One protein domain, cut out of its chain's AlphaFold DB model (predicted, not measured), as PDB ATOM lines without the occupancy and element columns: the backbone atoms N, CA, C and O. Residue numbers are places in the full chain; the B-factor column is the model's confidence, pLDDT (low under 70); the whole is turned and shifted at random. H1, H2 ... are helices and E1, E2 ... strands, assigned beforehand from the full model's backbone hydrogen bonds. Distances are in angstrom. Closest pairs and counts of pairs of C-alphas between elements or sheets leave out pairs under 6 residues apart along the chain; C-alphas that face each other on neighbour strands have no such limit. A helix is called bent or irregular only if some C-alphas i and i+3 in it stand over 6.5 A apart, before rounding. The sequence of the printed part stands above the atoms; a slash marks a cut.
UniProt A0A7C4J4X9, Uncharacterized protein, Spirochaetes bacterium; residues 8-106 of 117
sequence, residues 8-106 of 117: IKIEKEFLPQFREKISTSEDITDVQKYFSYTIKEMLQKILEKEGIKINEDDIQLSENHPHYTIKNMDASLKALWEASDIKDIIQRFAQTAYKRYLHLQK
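Overview. This is residues 8 to 106 of the 117 residues of an uncharacterized protein of Spirochaetes bacterium (UniProt A0A7C4J4X9). Three long helices, H1, H2 and H4, stand side by side in an up-and-down bundle, their centres making a triangle. A small hairpin of strands, E1 and E2, packs over H2 and H4 on the side away from H1, and the short helix H3 lies across one end, about perpendicular to H4. The printed part has 99 residues, with the order H1 H2 E1 E2 H3 H4, an antiparallel sheet E1 - E2, and the class mostly helix. It is compact, with a radius of gyration of the C-alphas of 13.0 A, and elongated, spanning 39 by 25 by 19 A.

Along the chain. H1, residues 8 to 24, begins at C-alpha 8 (-41.266, -35.480, -9.457) and measures 24.2 A; it has a kink of 36 degrees near residue 15 and is only just irregular, with C-alphas 13 and 16 6.9 A apart. H2, residues 28 to 47, measures 28.1 A. E1 is residues 59 to 61, E2 residues 68 to 70, and H3 residues 75 to 83, 12.3 A long. H4, residues 86 to 106, measures 29.9 A and ends at C-alpha 106 (-35.248, -35.009, 22.110).

Arrangement. H1 and H2, a helical hairpin, touch at a shallow tilt of 16 degrees, opposite ways; their closest C-alphas, Ile 22 and Val 31, are 5.8 A apart. H4 touches H1, the same way at 9 degrees, closest at the C-alphas of Ile 22 and Ala 97, 6.3 A. H4 touches H2, opposite ways at 9 degrees, closest at the C-alphas of Ile 28 and Tyr 101, 5.7 A. The closest C-alphas of H2 and E1, Ser 36 and Ile 59, are 5.2 A apart. In the hairpin E1 and E2, N 69 and O 60 are within hydrogen-bond range at 2.8 A. H3 is close to H4 but not clearly touching, with the C-alphas of Trp 81 and Lys 87 6.6 A apart, and is apart from H1. Every O i to N i+4 pair is within hydrogen-bond range in H2 and H3, against 11 of 13 in H1 and 16 of 17 in H4.

Size, cuts and confidence. The two C-alphas farthest apart, of Lys 49 and Lys 106, are 41.4 A from each other. The printed part has no cut, the link H2 to E1 is long with 11 residues, and no printed residue has a pLDDT under 70.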
ATOM      1  N   ILE A   8     -42.170 -36.534  -9.952       85.62
ATOM      2  CA  ILE A   8     -41.266 -35.480  -9.457       85.62
ATOM      3  C   ILE A   8     -41.885 -34.075  -9.586       85.62
ATOM      4  O   ILE A   8     -41.613 -33.190  -8.777       85.62
ATOM      5  N   LYS A   9     -42.737 -33.842 -10.594       86.88
ATOM      6  CA  LYS A   9     -43.455 -32.563 -10.736       86.88
ATOM      7  C   LYS A   9     -44.385 -32.294  -9.548       86.88
ATOM      8  O   LYS A   9     -44.400 -31.174  -9.053       86.88
ATOM      9  N   ILE A  10     -45.097 -33.322  -9.082       87.12
ATOM     10  CA  ILE A  10     -45.986 -33.238  -7.919       87.12
ATOM     11  C   ILE A  10     -45.142 -33.083  -6.652       87.12
ATOM     12  O   ILE A  10     -45.412 -32.196  -5.852       87.12
ATOM     13  N   GLU A  11     -44.056 -33.850  -6.504       88.31
ATOM     14  CA  GLU A  11     -43.112 -33.672  -5.389       88.31
ATOM     15  C   GLU A  11     -42.681 -32.204  -5.253       88.31
ATOM     16  O   GLU A  11     -42.796 -31.626  -4.176       88.31
ATOM     17  N   LYS A  12     -42.230 -31.570  -6.342       88.69
ATOM     18  CA  LYS A  12     -41.758 -30.175  -6.323       88.69
ATOM     19  C   LYS A  12     -42.839 -29.160  -5.946       88.69
ATOM     20  O   LYS A  12     -42.494 -28.099  -5.435       88.69
ATOM     21  N   GLU A  13     -44.107 -29.467  -6.193       90.19
ATOM     22  CA  GLU A  13     -45.241 -28.617  -5.819       90.19
ATOM     23  C   GLU A  13     -45.526 -28.705  -4.310       90.19
ATOM     24  O   GLU A  13     -45.712 -27.685  -3.647       90.19
ATOM     25  N   PHE A  14     -45.499 -29.918  -3.746       90.31
ATOM     26  CA  PHE A  14     -45.869 -30.166  -2.348       90.31
ATOM     27  C   PHE A  14     -44.708 -30.006  -1.363       90.31
ATOM     28  O   PHE A  14     -44.915 -29.589  -0.225       90.31
ATOM     29  N   LEU A  15     -43.481 -30.331  -1.771       88.50
ATOM     30  CA  LEU A  15     -42.324 -30.402  -0.880       88.50
ATOM     31  C   LEU A  15     -41.978 -29.063  -0.198       88.50
ATOM     32  O   LEU A  15     -41.698 -29.090   1.003       88.50
ATOM     33  N   PRO A  16     -42.037 -27.895  -0.872       90.44
ATOM     34  CA  PRO A  16     -41.823 -26.605  -0.214       90.44
ATOM     35  C   PRO A  16     -42.858 -26.328   0.883       90.44
ATOM     36  O   PRO A  16     -42.483 -26.048   2.022       90.44
ATOM     37  N   GLN A  17     -44.147 -26.490   0.563       90.12
ATOM     38  CA  GLN A  17     -45.252 -26.251   1.498       90.12
ATOM     39  C   GLN A  17     -45.199 -27.219   2.682       90.12
ATOM     40  O   GLN A  17     -45.417 -26.844   3.833       90.12
ATOM     41  N   PHE A  18     -44.870 -28.479   2.408       91.44
ATOM     42  CA  PHE A  18     -44.690 -29.494   3.430       91.44
ATOM     43  C   PHE A  18     -43.551 -29.146   4.384       91.44
ATOM     44  O   PHE A  18     -43.713 -29.215   5.601       91.44
ATOM     45  N   ARG A  19     -42.396 -28.739   3.847       88.88
ATOM     46  CA  ARG A  19     -41.238 -28.370   4.661       88.88
ATOM     47  C   ARG A  19     -41.559 -27.201   5.586       88.88
ATOM     48  O   ARG A  19     -41.153 -27.230   6.745       88.88
ATOM     49  N   GLU A  20     -42.299 -26.216   5.087       90.25
ATOM     50  CA  GLU A  20     -42.776 -25.089   5.883       90.25
ATOM     51  C   GLU A  20     -43.681 -25.564   7.029       90.25
ATOM     52  O   GLU A  20     -43.347 -25.319   8.188       90.25
ATOM     53  N   LYS A  21     -44.726 -26.356   6.738       90.12
ATOM     54  CA  LYS A  21     -45.636 -26.941   7.748       90.12
ATOM     55  C   LYS A  21     -44.899 -27.759   8.816       90.12
ATOM     56  O   LYS A  21     -45.155 -27.619  10.010       90.12
ATOM     57  N   ILE A  22     -43.941 -28.595   8.409       90.75
ATOM     58  CA  ILE A  22     -43.119 -29.383   9.338       90.75
ATOM     59  C   ILE A  22     -42.226 -28.476  10.193       90.75
ATOM     60  O   ILE A  22     -42.054 -28.717  11.386       90.75
ATOM     61  N   SER A  23     -41.657 -27.418   9.615       85.94
ATOM     62  CA  SER A  23     -40.795 -26.489  10.354       85.94
ATOM     63  C   SER A  23     -41.549 -25.656  11.395       85.94
ATOM     64  O   SER A  23     -40.980 -25.343  12.444       85.94
ATOM     65  N   THR A  24     -42.824 -25.351  11.140       86.00
ATOM     66  CA  THR A  24     -43.712 -24.623  12.058       86.00
ATOM     67  C   THR A  24     -44.413 -25.531  13.068       86.00
ATOM     68  O   THR A  24     -44.941 -25.030  14.054       86.00
ATOM     69  N   SER A  25     -44.368 -26.855  12.883       86.69
ATOM     70  CA  SER A  25     -44.967 -27.828  13.805       86.69
ATOM     71  C   SER A  25     -44.339 -27.743  15.195       86.69
ATOM     72  O   SER A  25     -43.122 -27.918  15.340       86.69
ATOM     73  N   GLU A  26     -45.156 -27.511  16.219       81.81
ATOM     74  CA  GLU A  26     -44.683 -27.396  17.602       81.81
ATOM     75  C   GLU A  26     -44.606 -28.749  18.314       81.81
ATOM     76  O   GLU A  26     -43.748 -28.924  19.177       81.81
ATOM     77  N   ASP A  27     -45.439 -29.711  17.906       84.00
ATOM     78  CA  ASP A  27     -45.569 -31.015  18.551       84.00
ATOM     79  C   ASP A  27     -45.464 -32.189  17.563       84.00
ATOM     80  O   ASP A  27     -45.711 -32.077  16.359       84.00
ATOM     81  N   ILE A  28     -45.118 -33.362  18.101       87.00
ATOM     82  CA  ILE A  28     -45.030 -34.631  17.361       87.00
ATOM     83  C   ILE A  28     -46.353 -34.970  16.660       87.00
ATOM     84  O   ILE A  28     -46.356 -35.447  15.524       87.00
ATOM     85  N   THR A  29     -47.480 -34.710  17.326       86.62
ATOM     86  CA  THR A  29     -48.817 -34.965  16.780       86.62
ATOM     87  C   THR A  29     -49.083 -34.145  15.525       86.62
ATOM     88  O   THR A  29     -49.708 -34.646  14.592       86.62
ATOM     89  N   ASP A  30     -48.582 -32.910  15.472       88.88
ATOM     90  CA  ASP A  30     -48.751 -32.036  14.311       88.88
ATOM     91  C   ASP A  30     -47.890 -32.522  13.149       88.88
ATOM     92  O   ASP A  30     -48.379 -32.637  12.029       88.88
ATOM     93  N   VAL A  31     -46.643 -32.922  13.425       89.94
ATOM     94  CA  VAL A  31     -45.752 -33.536  12.427       89.94
ATOM     95  C   VAL A  31     -46.408 -34.760  11.779       89.94
ATOM     96  O   VAL A  31     -46.394 -34.884  10.554       89.94
ATOM     97  N   GLN A  32     -47.007 -35.648  12.579       89.62
ATOM     98  CA  GLN A  32     -47.699 -36.837  12.073       89.62
ATOM     99  C   GLN A  32     -48.926 -36.480  11.229       89.62
ATOM    100  O   GLN A  32     -49.084 -37.033  10.142       89.62
ATOM    101  N   LYS A  33     -49.756 -35.533  11.689       90.38
ATOM    102  CA  LYS A  33     -50.944 -35.068  10.954       90.38
ATOM    103  C   LYS A  33     -50.588 -34.393   9.636       90.38
ATOM    104  O   LYS A  33     -51.203 -34.680   8.616       90.38
ATOM    105  N   TYR A  34     -49.597 -33.503   9.630       91.50
ATOM    106  CA  TYR A  34     -49.159 -32.851   8.399       91.50
ATOM    107  C   TYR A  34     -48.561 -33.855   7.421       91.50
ATOM    108  O   TYR A  34     -48.815 -33.754   6.224       91.50
ATOM    109  N   PHE A  35     -47.812 -34.844   7.917       91.81
ATOM    110  CA  PHE A  35     -47.313 -35.931   7.085       91.81
ATOM    111  C   PHE A  35     -48.449 -36.734   6.448       91.81
ATOM    112  O   PHE A  35     -48.507 -36.807   5.221       91.81
ATOM    113  N   SER A  36     -49.377 -37.283   7.236       91.69
ATOM    114  CA  SER A  36     -50.472 -38.099   6.697       91.69
ATOM    115  C   SER A  36     -51.349 -37.311   5.721       91.69
ATOM    116  O   SER A  36     -51.642 -37.800   4.630       91.69
ATOM    117  N   TYR A  37     -51.680 -36.062   6.054       91.19
ATOM    118  CA  TYR A  37     -52.476 -35.181   5.204       91.19
ATOM    119  C   TYR A  37     -51.782 -34.859   3.875       91.19
ATOM    120  O   TYR A  37     -52.379 -35.013   2.813       91.19
ATOM    121  N   THR A  38     -50.504 -34.465   3.897       91.75
ATOM    122  CA  THR A  38     -49.766 -34.142   2.666       91.75
ATOM    123  C   THR A  38     -49.575 -35.363   1.772       91.75
ATOM    124  O   THR A  38     -49.754 -35.260   0.560       91.75
ATOM    125  N   ILE A  39     -49.237 -36.524   2.341       90.94
ATOM    126  CA  ILE A  39     -49.096 -37.751   1.550       90.94
ATOM    127  C   ILE A  39     -50.445 -38.168   0.961       90.94
ATOM    128  O   ILE A  39     -50.489 -38.541  -0.210       90.94
ATOM    129  N   LYS A  40     -51.543 -38.043   1.718       90.44
ATOM    130  CA  LYS A  40     -52.898 -38.272   1.208       90.44
ATOM    131  C   LYS A  40     -53.204 -37.362   0.023       90.44
ATOM    132  O   LYS A  40     -53.592 -37.877  -1.014       90.44
ATOM    133  N   GLU A  41     -53.021 -36.047   0.140       90.06
ATOM    134  CA  GLU A  41     -53.293 -35.107  -0.961       90.06
ATOM    135  C   GLU A  41     -52.446 -35.413  -2.201       90.06
ATOM    136  O   GLU A  41     -52.947 -35.401  -3.328       90.06
ATOM    137  N   MET A  42     -51.164 -35.726  -1.993       89.06
ATOM    138  CA  MET A  42     -50.247 -36.080  -3.071       89.06
ATOM    139  C   MET A  42     -50.700 -37.359  -3.781       89.06
ATOM    140  O   MET A  42     -50.810 -37.382  -5.007       89.06
ATOM    141  N   LEU A  43     -50.987 -38.414  -3.016       86.12
ATOM    142  CA  LEU A  43     -51.473 -39.677  -3.557       86.12
ATOM    143  C   LEU A  43     -52.845 -39.511  -4.201       86.12
ATOM    144  O   LEU A  43     -53.075 -40.075  -5.258       86.12
ATOM    145  N   GLN A  44     -53.729 -38.695  -3.634       87.56
ATOM    146  CA  GLN A  44     -55.043 -38.420  -4.198       87.56
ATOM    147  C   GLN A  44     -54.927 -37.741  -5.566       87.56
ATOM    148  O   GLN A  44     -55.611 -38.169  -6.482       87.56
ATOM    149  N   LYS A  45     -54.018 -36.770  -5.753       87.19
ATOM    150  CA  LYS A  45     -53.735 -36.186  -7.081       87.19
ATOM    151  C   LYS A  45     -53.162 -37.205  -8.072       87.19
ATOM    152  O   LYS A  45     -53.448 -37.146  -9.264       87.19
ATOM    153  N   ILE A  46     -52.323 -38.123  -7.599       84.31
ATOM    154  CA  ILE A  46     -51.729 -39.177  -8.435       84.31
ATOM    155  C   ILE A  46     -52.795 -40.190  -8.876       84.31
ATOM    156  O   ILE A  46     -52.865 -40.567 -10.045       84.31
ATOM    157  N   LEU A  47     -53.632 -40.600  -7.929       82.38
ATOM    158  CA  LEU A  47     -54.644 -41.641  -8.057       82.38
ATOM    159  C   LEU A  47     -55.993 -41.122  -8.538       82.38
ATOM    160  O   LEU A  47     -56.880 -41.924  -8.809       82.38
ATOM    161  N   GLU A  48     -56.148 -39.808  -8.698       81.75
ATOM    162  CA  GLU A  48     -57.351 -39.176  -9.244       81.75
ATOM    163  C   GLU A  48     -57.742 -39.808 -10.587       81.75
ATOM    164  O   GLU A  48     -58.921 -40.014 -10.863       81.75
ATOM    165  N   LYS A  49     -56.742 -40.209 -11.383       74.81
ATOM    166  CA  LYS A  49     -56.936 -40.909 -12.660       74.81
ATOM    167  C   LYS A  49     -57.402 -42.358 -12.519       74.81
ATOM    168  O   LYS A  49     -58.060 -42.858 -13.423       74.81
ATOM    169  N   GLU A  50     -57.045 -43.027 -11.427       74.25
ATOM    170  CA  GLU A  50     -57.413 -44.425 -11.167       74.25
ATOM    171  C   GLU A  50     -58.670 -44.560 -10.294       74.25
ATOM    172  O   GLU A  50     -59.215 -45.653 -10.166       74.25
ATOM    173  N   GLY A  51     -59.158 -43.466  -9.699       76.56
ATOM    174  CA  GLY A  51     -60.339 -43.471  -8.833       76.56
ATOM    175  C   GLY A  51     -60.112 -44.128  -7.466       76.56
ATOM    176  O   GLY A  51     -61.084 -44.442  -6.776       76.56
ATOM    177  N   ILE A  52     -58.854 -44.334  -7.058       78.88
ATOM    178  CA  ILE A  52     -58.512 -44.922  -5.755       78.88
ATOM    179  C   ILE A  52     -58.633 -43.859  -4.663       78.88
ATOM    180  O   ILE A  52     -58.148 -42.735  -4.806       78.88
ATOM    181  N   LYS A  53     -59.253 -44.228  -3.540       77.00
ATOM    182  CA  LYS A  53     -59.358 -43.378  -2.351       77.00
ATOM    183  C   LYS A  53     -58.405 -43.875  -1.274       77.00
ATOM    184  O   LYS A  53     -58.483 -45.028  -0.871       77.00
ATOM    185  N   ILE A  54     -57.552 -42.982  -0.787       81.38
ATOM    186  CA  ILE A  54     -56.670 -43.232   0.354       81.38
ATOM    187  C   ILE A  54     -57.086 -42.314   1.493       81.38
ATOM    188  O   ILE A  54     -57.348 -41.127   1.280       81.38
ATOM    189  N   ASN A  55     -57.132 -42.865   2.703       82.81
ATOM    190  CA  ASN A  55     -57.397 -42.096   3.907       82.81
ATOM    191  C   ASN A  55     -56.087 -41.711   4.597       82.81
ATOM    192  O   ASN A  55     -55.085 -42.417   4.520       82.81
ATOM    193  N   GLU A  56     -56.103 -40.590   5.313       80.75
ATOM    194  CA  GLU A  56     -54.972 -40.190   6.159       80.75
ATOM    195  C   GLU A  56     -54.704 -41.189   7.291       80.75
ATOM    196  O   GLU A  56     -53.552 -41.375   7.659       80.75
ATOM    197  N   ASP A  57     -55.731 -41.884   7.791       82.94
ATOM    198  CA  ASP A  57     -55.596 -42.901   8.846       82.94
ATOM    199  C   ASP A  57     -54.773 -44.120   8.400       82.94
ATOM    200  O   ASP A  57     -54.140 -44.800   9.219       82.94
ATOM    201  N   ASP A  58     -54.747 -44.374   7.090       85.75
ATOM    202  CA  ASP A  58     -53.980 -45.459   6.490       85.75
ATOM    203  C   ASP A  58     -52.492 -45.118   6.374       85.75
ATOM    204  O   ASP A  58     -51.676 -46.025   6.195       85.75
ATOM    205  N   ILE A  59     -52.131 -43.834   6.499       88.81
ATOM    206  CA  ILE A  59     -50.774 -43.314   6.353       88.81
ATOM    207  C   ILE A  59     -50.266 -42.855   7.716       88.81
ATOM    208  O   ILE A  59     -50.760 -41.899   8.306       88.81
ATOM    209  N   GLN A  60     -49.207 -43.491   8.202       88.19
ATOM    210  CA  GLN A  60     -48.602 -43.121   9.478       88.19
ATOM    211  C   GLN A  60     -47.104 -42.907   9.330       88.19
ATOM    212  O   GLN A  60     -46.421 -43.649   8.624       88.19
ATOM    213  N   LEU A  61     -46.585 -41.887  10.017       88.44
ATOM    214  CA  LEU A  61     -45.148 -41.730  10.199       88.44
ATOM    215  C   LEU A  61     -44.673 -42.805  11.184       88.44
ATOM    216  O   LEU A  61     -45.266 -42.987  12.246       88.44
ATOM    217  N   SER A  62     -43.606 -43.508  10.824       86.94
ATOM    218  CA  SER A  62     -42.983 -44.540  11.654       86.94
ATOM    219  C   SER A  62     -41.615 -44.061  12.129       86.94
ATOM    220  O   SER A  62     -40.951 -43.276  11.454       86.94
ATOM    221  N   GLU A  63     -41.160 -44.538  13.284       83.00
ATOM    222  CA  GLU A  63     -39.787 -44.286  13.729       83.00
ATOM    223  C   GLU A  63     -38.780 -45.154  12.965       83.00
ATOM    224  O   GLU A  63     -37.658 -44.724  12.689       83.00
ATOM    225  N   ASN A  64     -39.204 -46.351  12.562       83.19
ATOM    226  CA  ASN A  64     -38.366 -47.316  11.863       83.19
ATOM    227  C   ASN A  64     -38.292 -46.988  10.377       83.19
ATOM    228  O   ASN A  64     -39.302 -46.622   9.778       83.19
ATOM    229  N   HIS A  65     -37.120 -47.186   9.766       77.88
ATOM    230  CA  HIS A  65     -36.950 -47.064   8.318       77.88
ATOM    231  C   HIS A  65     -38.004 -47.923   7.584       77.88
ATOM    232  O   HIS A  65     -38.161 -49.093   7.939       77.88
ATOM    233  N   PRO A  66     -38.733 -47.390   6.583       82.94
ATOM    234  CA  PRO A  66     -38.494 -46.153   5.817       82.94
ATOM    235  C   PRO A  66     -39.099 -44.861   6.408       82.94
ATOM    236  O   PRO A  66     -39.244 -43.866   5.705       82.94
ATOM    237  N   HIS A  67     -39.413 -44.857   7.701       87.88
ATOM    238  CA  HIS A  67     -40.036 -43.778   8.475       87.88
ATOM    239  C   HIS A  67     -41.502 -43.501   8.136       87.88
ATOM    240  O   HIS A  67     -42.065 -42.487   8.540       87.88
ATOM    241  N   TYR A  68     -42.155 -44.419   7.431       89.62
ATOM    242  CA  TYR A  68     -43.585 -44.375   7.167       89.62
ATOM    243  C   TYR A  68     -44.149 -45.788   7.024       89.62
ATOM    244  O   TYR A  68     -43.425 -46.726   6.685       89.62
ATOM    245  N   THR A  69     -45.452 -45.912   7.245       87.81
ATOM    246  CA  THR A  69     -46.224 -47.136   7.041       87.81
ATOM    247  C   THR A  69     -47.519 -46.782   6.326       87.81
ATOM    248  O   THR A  69     -48.194 -45.829   6.713       87.81
ATOM    249  N   ILE A  70     -47.871 -47.567   5.307       86.31
ATOM    250  CA  ILE A  70     -49.175 -47.504   4.644       86.31
ATOM    251  C   ILE A  70     -49.876 -48.831   4.888       86.31
ATOM    252  O   ILE A  70     -49.369 -49.878   4.489       86.31
ATOM    253  N   LYS A  71     -51.006 -48.791   5.595       82.56
ATOM    254  CA  LYS A  71     -51.746 -50.001   5.982       82.56
ATOM    255  C   LYS A  71     -52.661 -50.495   4.870       82.56
ATOM    256  O   LYS A  71     -52.761 -51.700   4.657       82.56
ATOM    257  N   ASN A  72     -53.294 -49.573   4.155       78.75
ATOM    258  CA  ASN A  72     -54.291 -49.889   3.146       78.75
ATOM    259  C   ASN A  72     -53.707 -49.700   1.744       78.75
ATOM    260  O   ASN A  72     -53.696 -48.595   1.200       78.75
ATOM    261  N   MET A  73     -53.132 -50.773   1.197       79.25
ATOM    262  CA  MET A  73     -52.490 -50.752  -0.115       79.25
ATOM    263  C   MET A  73     -53.197 -51.712  -1.071       79.25
ATOM    264  O   MET A  73     -52.885 -52.906  -1.116       79.25
ATOM    265  N   ASP A  74     -54.157 -51.165  -1.817       79.88
ATOM    266  CA  ASP A  74     -54.947 -51.878  -2.823       79.88
ATOM    267  C   ASP A  74     -54.085 -52.408  -3.976       79.88
ATOM    268  O   ASP A  74     -52.978 -51.928  -4.223       79.88
ATOM    269  N   ALA A  75     -54.597 -53.390  -4.723       81.31
ATOM    270  CA  ALA A  75     -53.870 -54.008  -5.838       81.31
ATOM    271  C   ALA A  75     -53.457 -52.992  -6.921       81.31
ATOM    272  O   ALA A  75     -52.321 -53.028  -7.390       81.31
ATOM    273  N   SER A  76     -54.342 -52.053  -7.261       79.00
ATOM    274  CA  SER A  76     -54.044 -50.978  -8.215       79.00
ATOM    275  C   SER A  76     -52.984 -50.016  -7.665       79.00
ATOM    276  O   SER A  76     -52.020 -49.696  -8.358       79.00
ATOM    277  N   LEU A  77     -53.071 -49.665  -6.372       79.88
ATOM    278  CA  LEU A  77     -52.047 -48.853  -5.712       79.88
ATOM    279  C   LEU A  77     -50.692 -49.565  -5.708       79.88
ATOM    280  O   LEU A  77     -49.692 -48.923  -5.994       79.88
ATOM    281  N   LYS A  78     -50.648 -50.877  -5.437       84.06
ATOM    282  CA  LYS A  78     -49.416 -51.682  -5.497       84.06
ATOM    283  C   LYS A  78     -48.805 -51.691  -6.892       84.06
ATOM    284  O   LYS A  78     -47.602 -51.484  -7.013       84.06
ATOM    285  N   ALA A  79     -49.616 -51.898  -7.927       83.44
ATOM    286  CA  ALA A  79     -49.137 -51.890  -9.306       83.44
ATOM    287  C   ALA A  79     -48.507 -50.536  -9.664       83.44
ATOM    288  O   ALA A  79     -47.403 -50.490 -10.207       83.44
ATOM    289  N   LEU A  80     -49.158 -49.433  -9.280       82.25
ATOM    290  CA  LEU A  80     -48.598 -48.099  -9.467       82.25
ATOM    291  C   LEU A  80     -47.338 -47.891  -8.620       82.25
ATOM    292  O   LEU A  80     -46.364 -47.323  -9.105       82.25
ATOM    293  N   TRP A  81     -47.329 -48.377  -7.381       85.88
ATOM    294  CA  TRP A  81     -46.198 -48.283  -6.458       85.88
ATOM    295  C   TRP A  81     -44.936 -48.962  -6.997       85.88
ATOM    296  O   TRP A  81     -43.837 -48.459  -6.783       85.88
ATOM    297  N   GLU A  82     -45.082 -50.090  -7.695       84.38
ATOM    298  CA  GLU A  82     -43.970 -50.801  -8.338       84.38
ATOM    299  C   GLU A  82     -43.570 -50.187  -9.686       84.38
ATOM    300  O   GLU A  82     -42.405 -50.244 -10.073       84.38
ATOM    301  N   ALA A  83     -44.517 -49.571 -10.396       83.12
ATOM    302  CA  ALA A  83     -44.287 -48.964 -11.706       83.12
ATOM    303  C   ALA A  83     -43.786 -47.503 -11.657       83.12
ATOM    304  O   ALA A  83     -43.536 -46.912 -12.715       83.12
ATOM    305  N   SER A  84     -43.669 -46.894 -10.470       83.50
ATOM    306  CA  SER A  84     -43.406 -45.456 -10.313       83.50
ATOM    307  C   SER A  84     -42.439 -45.098  -9.182       83.50
ATOM    308  O   SER A  84     -42.184 -45.877  -8.267       83.50
ATOM    309  N   ASP A  85     -41.971 -43.846  -9.202       86.38
ATOM    310  CA  ASP A  85     -41.036 -43.292  -8.209       86.38
ATOM    311  C   ASP A  85     -41.727 -42.855  -6.895       86.38
ATOM    312  O   ASP A  85     -41.146 -42.125  -6.086       86.38
ATOM    313  N   ILE A  86     -42.989 -43.250  -6.667       87.19
ATOM    314  CA  ILE A  86     -43.785 -42.831  -5.497       87.19
ATOM    315  C   ILE A  86     -43.075 -43.197  -4.192       87.19
ATOM    316  O   ILE A  86     -43.028 -42.381  -3.268       87.19
ATOM    317  N   LYS A  87     -42.479 -44.392  -4.128       87.12
ATOM    318  CA  LYS A  87     -41.739 -44.870  -2.954       87.12
ATOM    319  C   LYS A  87     -40.615 -43.905  -2.564       87.12
ATOM    320  O   LYS A  87     -40.528 -43.504  -1.405       87.12
ATOM    321  N   ASP A  88     -39.803 -43.500  -3.536       88.75
ATOM    322  CA  ASP A  88     -38.647 -42.630  -3.313       88.75
ATOM    323  C   ASP A  88     -39.066 -41.197  -2.980       88.75
ATOM    324  O   ASP A  88     -38.390 -40.497  -2.222       88.75
ATOM    325  N   ILE A  89     -40.186 -40.741  -3.544       89.94
ATOM    326  CA  ILE A  89     -40.780 -39.448  -3.204       89.94
ATOM    327  C   ILE A  89     -41.245 -39.479  -1.745       89.94
ATOM    328  O   ILE A  89     -40.762 -38.688  -0.936       89.94
ATOM    329  N   ILE A  90     -42.109 -40.424  -1.363       90.31
ATOM    330  CA  ILE A  90     -42.655 -40.515   0.001       90.31
ATOM    331  C   ILE A  90     -41.540 -40.692   1.031       90.31
ATOM    332  O   ILE A  90     -41.586 -40.068   2.090       90.31
ATOM    333  N   GLN A  91     -40.493 -41.453   0.709       90.75
ATOM    334  CA  GLN A  91     -39.330 -41.595   1.581       90.75
ATOM    335  C   GLN A  91     -38.637 -40.250   1.862       90.75
ATOM    336  O   GLN A  91     -38.243 -39.996   3.001       90.75
ATOM    337  N   ARG A  92     -38.531 -39.345   0.879       90.31
ATOM    338  CA  ARG A  92     -37.967 -37.993   1.083       90.31
ATOM    339  C   ARG A  92     -38.839 -37.123   1.994       90.31
ATOM    340  O   ARG A  92     -38.312 -36.413   2.862       90.31
ATOM    341  N   PHE A  93     -40.162 -37.215   1.858       91.25
ATOM    342  CA  PHE A  93     -41.100 -36.566   2.782       91.25
ATOM    343  C   PHE A  93     -40.963 -37.139   4.200       91.25
ATOM    344  O   PHE A  93     -40.814 -36.381   5.162       91.25
ATOM    345  N   ALA A  94     -40.925 -38.466   4.327       92.31
ATOM    346  CA  ALA A  94     -40.811 -39.159   5.605       92.31
ATOM    347  C   ALA A  94     -39.500 -38.814   6.321       92.31
ATOM    348  O   ALA A  94     -39.519 -38.488   7.503       92.31
ATOM    349  N   GLN A  95     -38.370 -38.765   5.608       91.25
ATOM    350  CA  GLN A  95     -37.091 -38.316   6.168       91.25
ATOM    351  C   GLN A  95     -37.152 -36.879   6.702       91.25
ATOM    352  O   GLN A  95     -36.555 -36.571   7.736       91.25
ATOM    353  N   THR A  96     -37.861 -35.985   6.011       90.38
ATOM    354  CA  THR A  96     -38.005 -34.585   6.434       90.38
ATOM    355  C   THR A  96     -38.860 -34.474   7.697       90.38
ATOM    356  O   THR A  96     -38.440 -33.820   8.654       90.38
ATOM    357  N   ALA A  97     -40.007 -35.162   7.745       91.56
ATOM    358  CA  ALA A  97     -40.843 -35.236   8.945       91.56
ATOM    359  C   ALA A  97     -40.108 -35.896  10.114       91.56
ATOM    360  O   ALA A  97     -40.113 -35.363  11.222       91.56
ATOM    361  N   TYR A  98     -39.413 -37.007   9.869       91.38
ATOM    362  CA  TYR A  98     -38.696 -37.756  10.896       91.38
ATOM    363  C   TYR A  98     -37.581 -36.935  11.555       91.38
ATOM    364  O   TYR A  98     -37.409 -36.981  12.771       91.38
ATOM    365  N   LYS A  99     -36.861 -36.096  10.797       89.56
ATOM    366  CA  LYS A  99     -35.874 -35.167  11.377       89.56
ATOM    367  C   LYS A  99     -36.507 -34.202  12.381       89.56
ATOM    368  O   LYS A  99     -35.931 -33.966  13.442       89.56
ATOM    369  N   ARG A 100     -37.690 -33.656  12.069       88.81
ATOM    370  CA  ARG A 100     -38.426 -32.788  13.001       88.81
ATOM    371  C   ARG A 100     -38.974 -33.581  14.182       88.81
ATOM    372  O   ARG A 100     -38.820 -33.129  15.310       88.81
ATOM    373  N   TYR A 101     -39.539 -34.759  13.926       89.19
ATOM    374  CA  TYR A 101     -40.002 -35.688  14.954       89.19
ATOM    375  C   TYR A 101     -38.902 -35.962  15.984       89.19
ATOM    376  O   TYR A 101     -39.101 -35.718  17.168       89.19
ATOM    377  N   LEU A 102     -37.708 -36.359  15.530       87.19
ATOM    378  CA  LEU A 102     -36.552 -36.602  16.392       87.19
ATOM    379  C   LEU A 102     -36.140 -35.363  17.187       87.19
ATOM    380  O   LEU A 102     -35.755 -35.475  18.349       87.19
ATOM    381  N   HIS A 103     -36.188 -34.181  16.570       85.62
ATOM    382  CA  HIS A 103     -35.858 -32.936  17.256       85.62
ATOM    383  C   HIS A 103     -36.846 -32.632  18.392       85.62
ATOM    384  O   HIS A 103     -36.420 -32.271  19.487       85.62
ATOM    385  N   LEU A 104     -38.145 -32.825  18.151       84.38
ATOM    386  CA  LEU A 104     -39.199 -32.627  19.150       84.38
ATOM    387  C   LEU A 104     -39.166 -33.705  20.241       84.38
ATOM    388  O   LEU A 104     -39.316 -33.392  21.416       84.38
ATOM    389  N   GLN A 105     -38.884 -34.958  19.877       83.25
ATOM    390  CA  GLN A 105     -38.744 -36.066  20.823       83.25
ATOM    391  C   GLN A 105     -37.564 -35.853  21.784       83.25
ATOM    392  O   GLN A 105     -37.674 -36.146  22.973       83.25
ATOM    393  N   LYS A 106     -36.437 -35.315  21.292       77.94
ATOM    394  CA  LYS A 106     -35.248 -35.009  22.110       77.94
ATOM    395  C   LYS A 106     -35.398 -33.751  22.969       77.94
ATOM    396  O   LYS A 106     -34.708 -33.639  23.977       77.94
TER     397      LYS A 106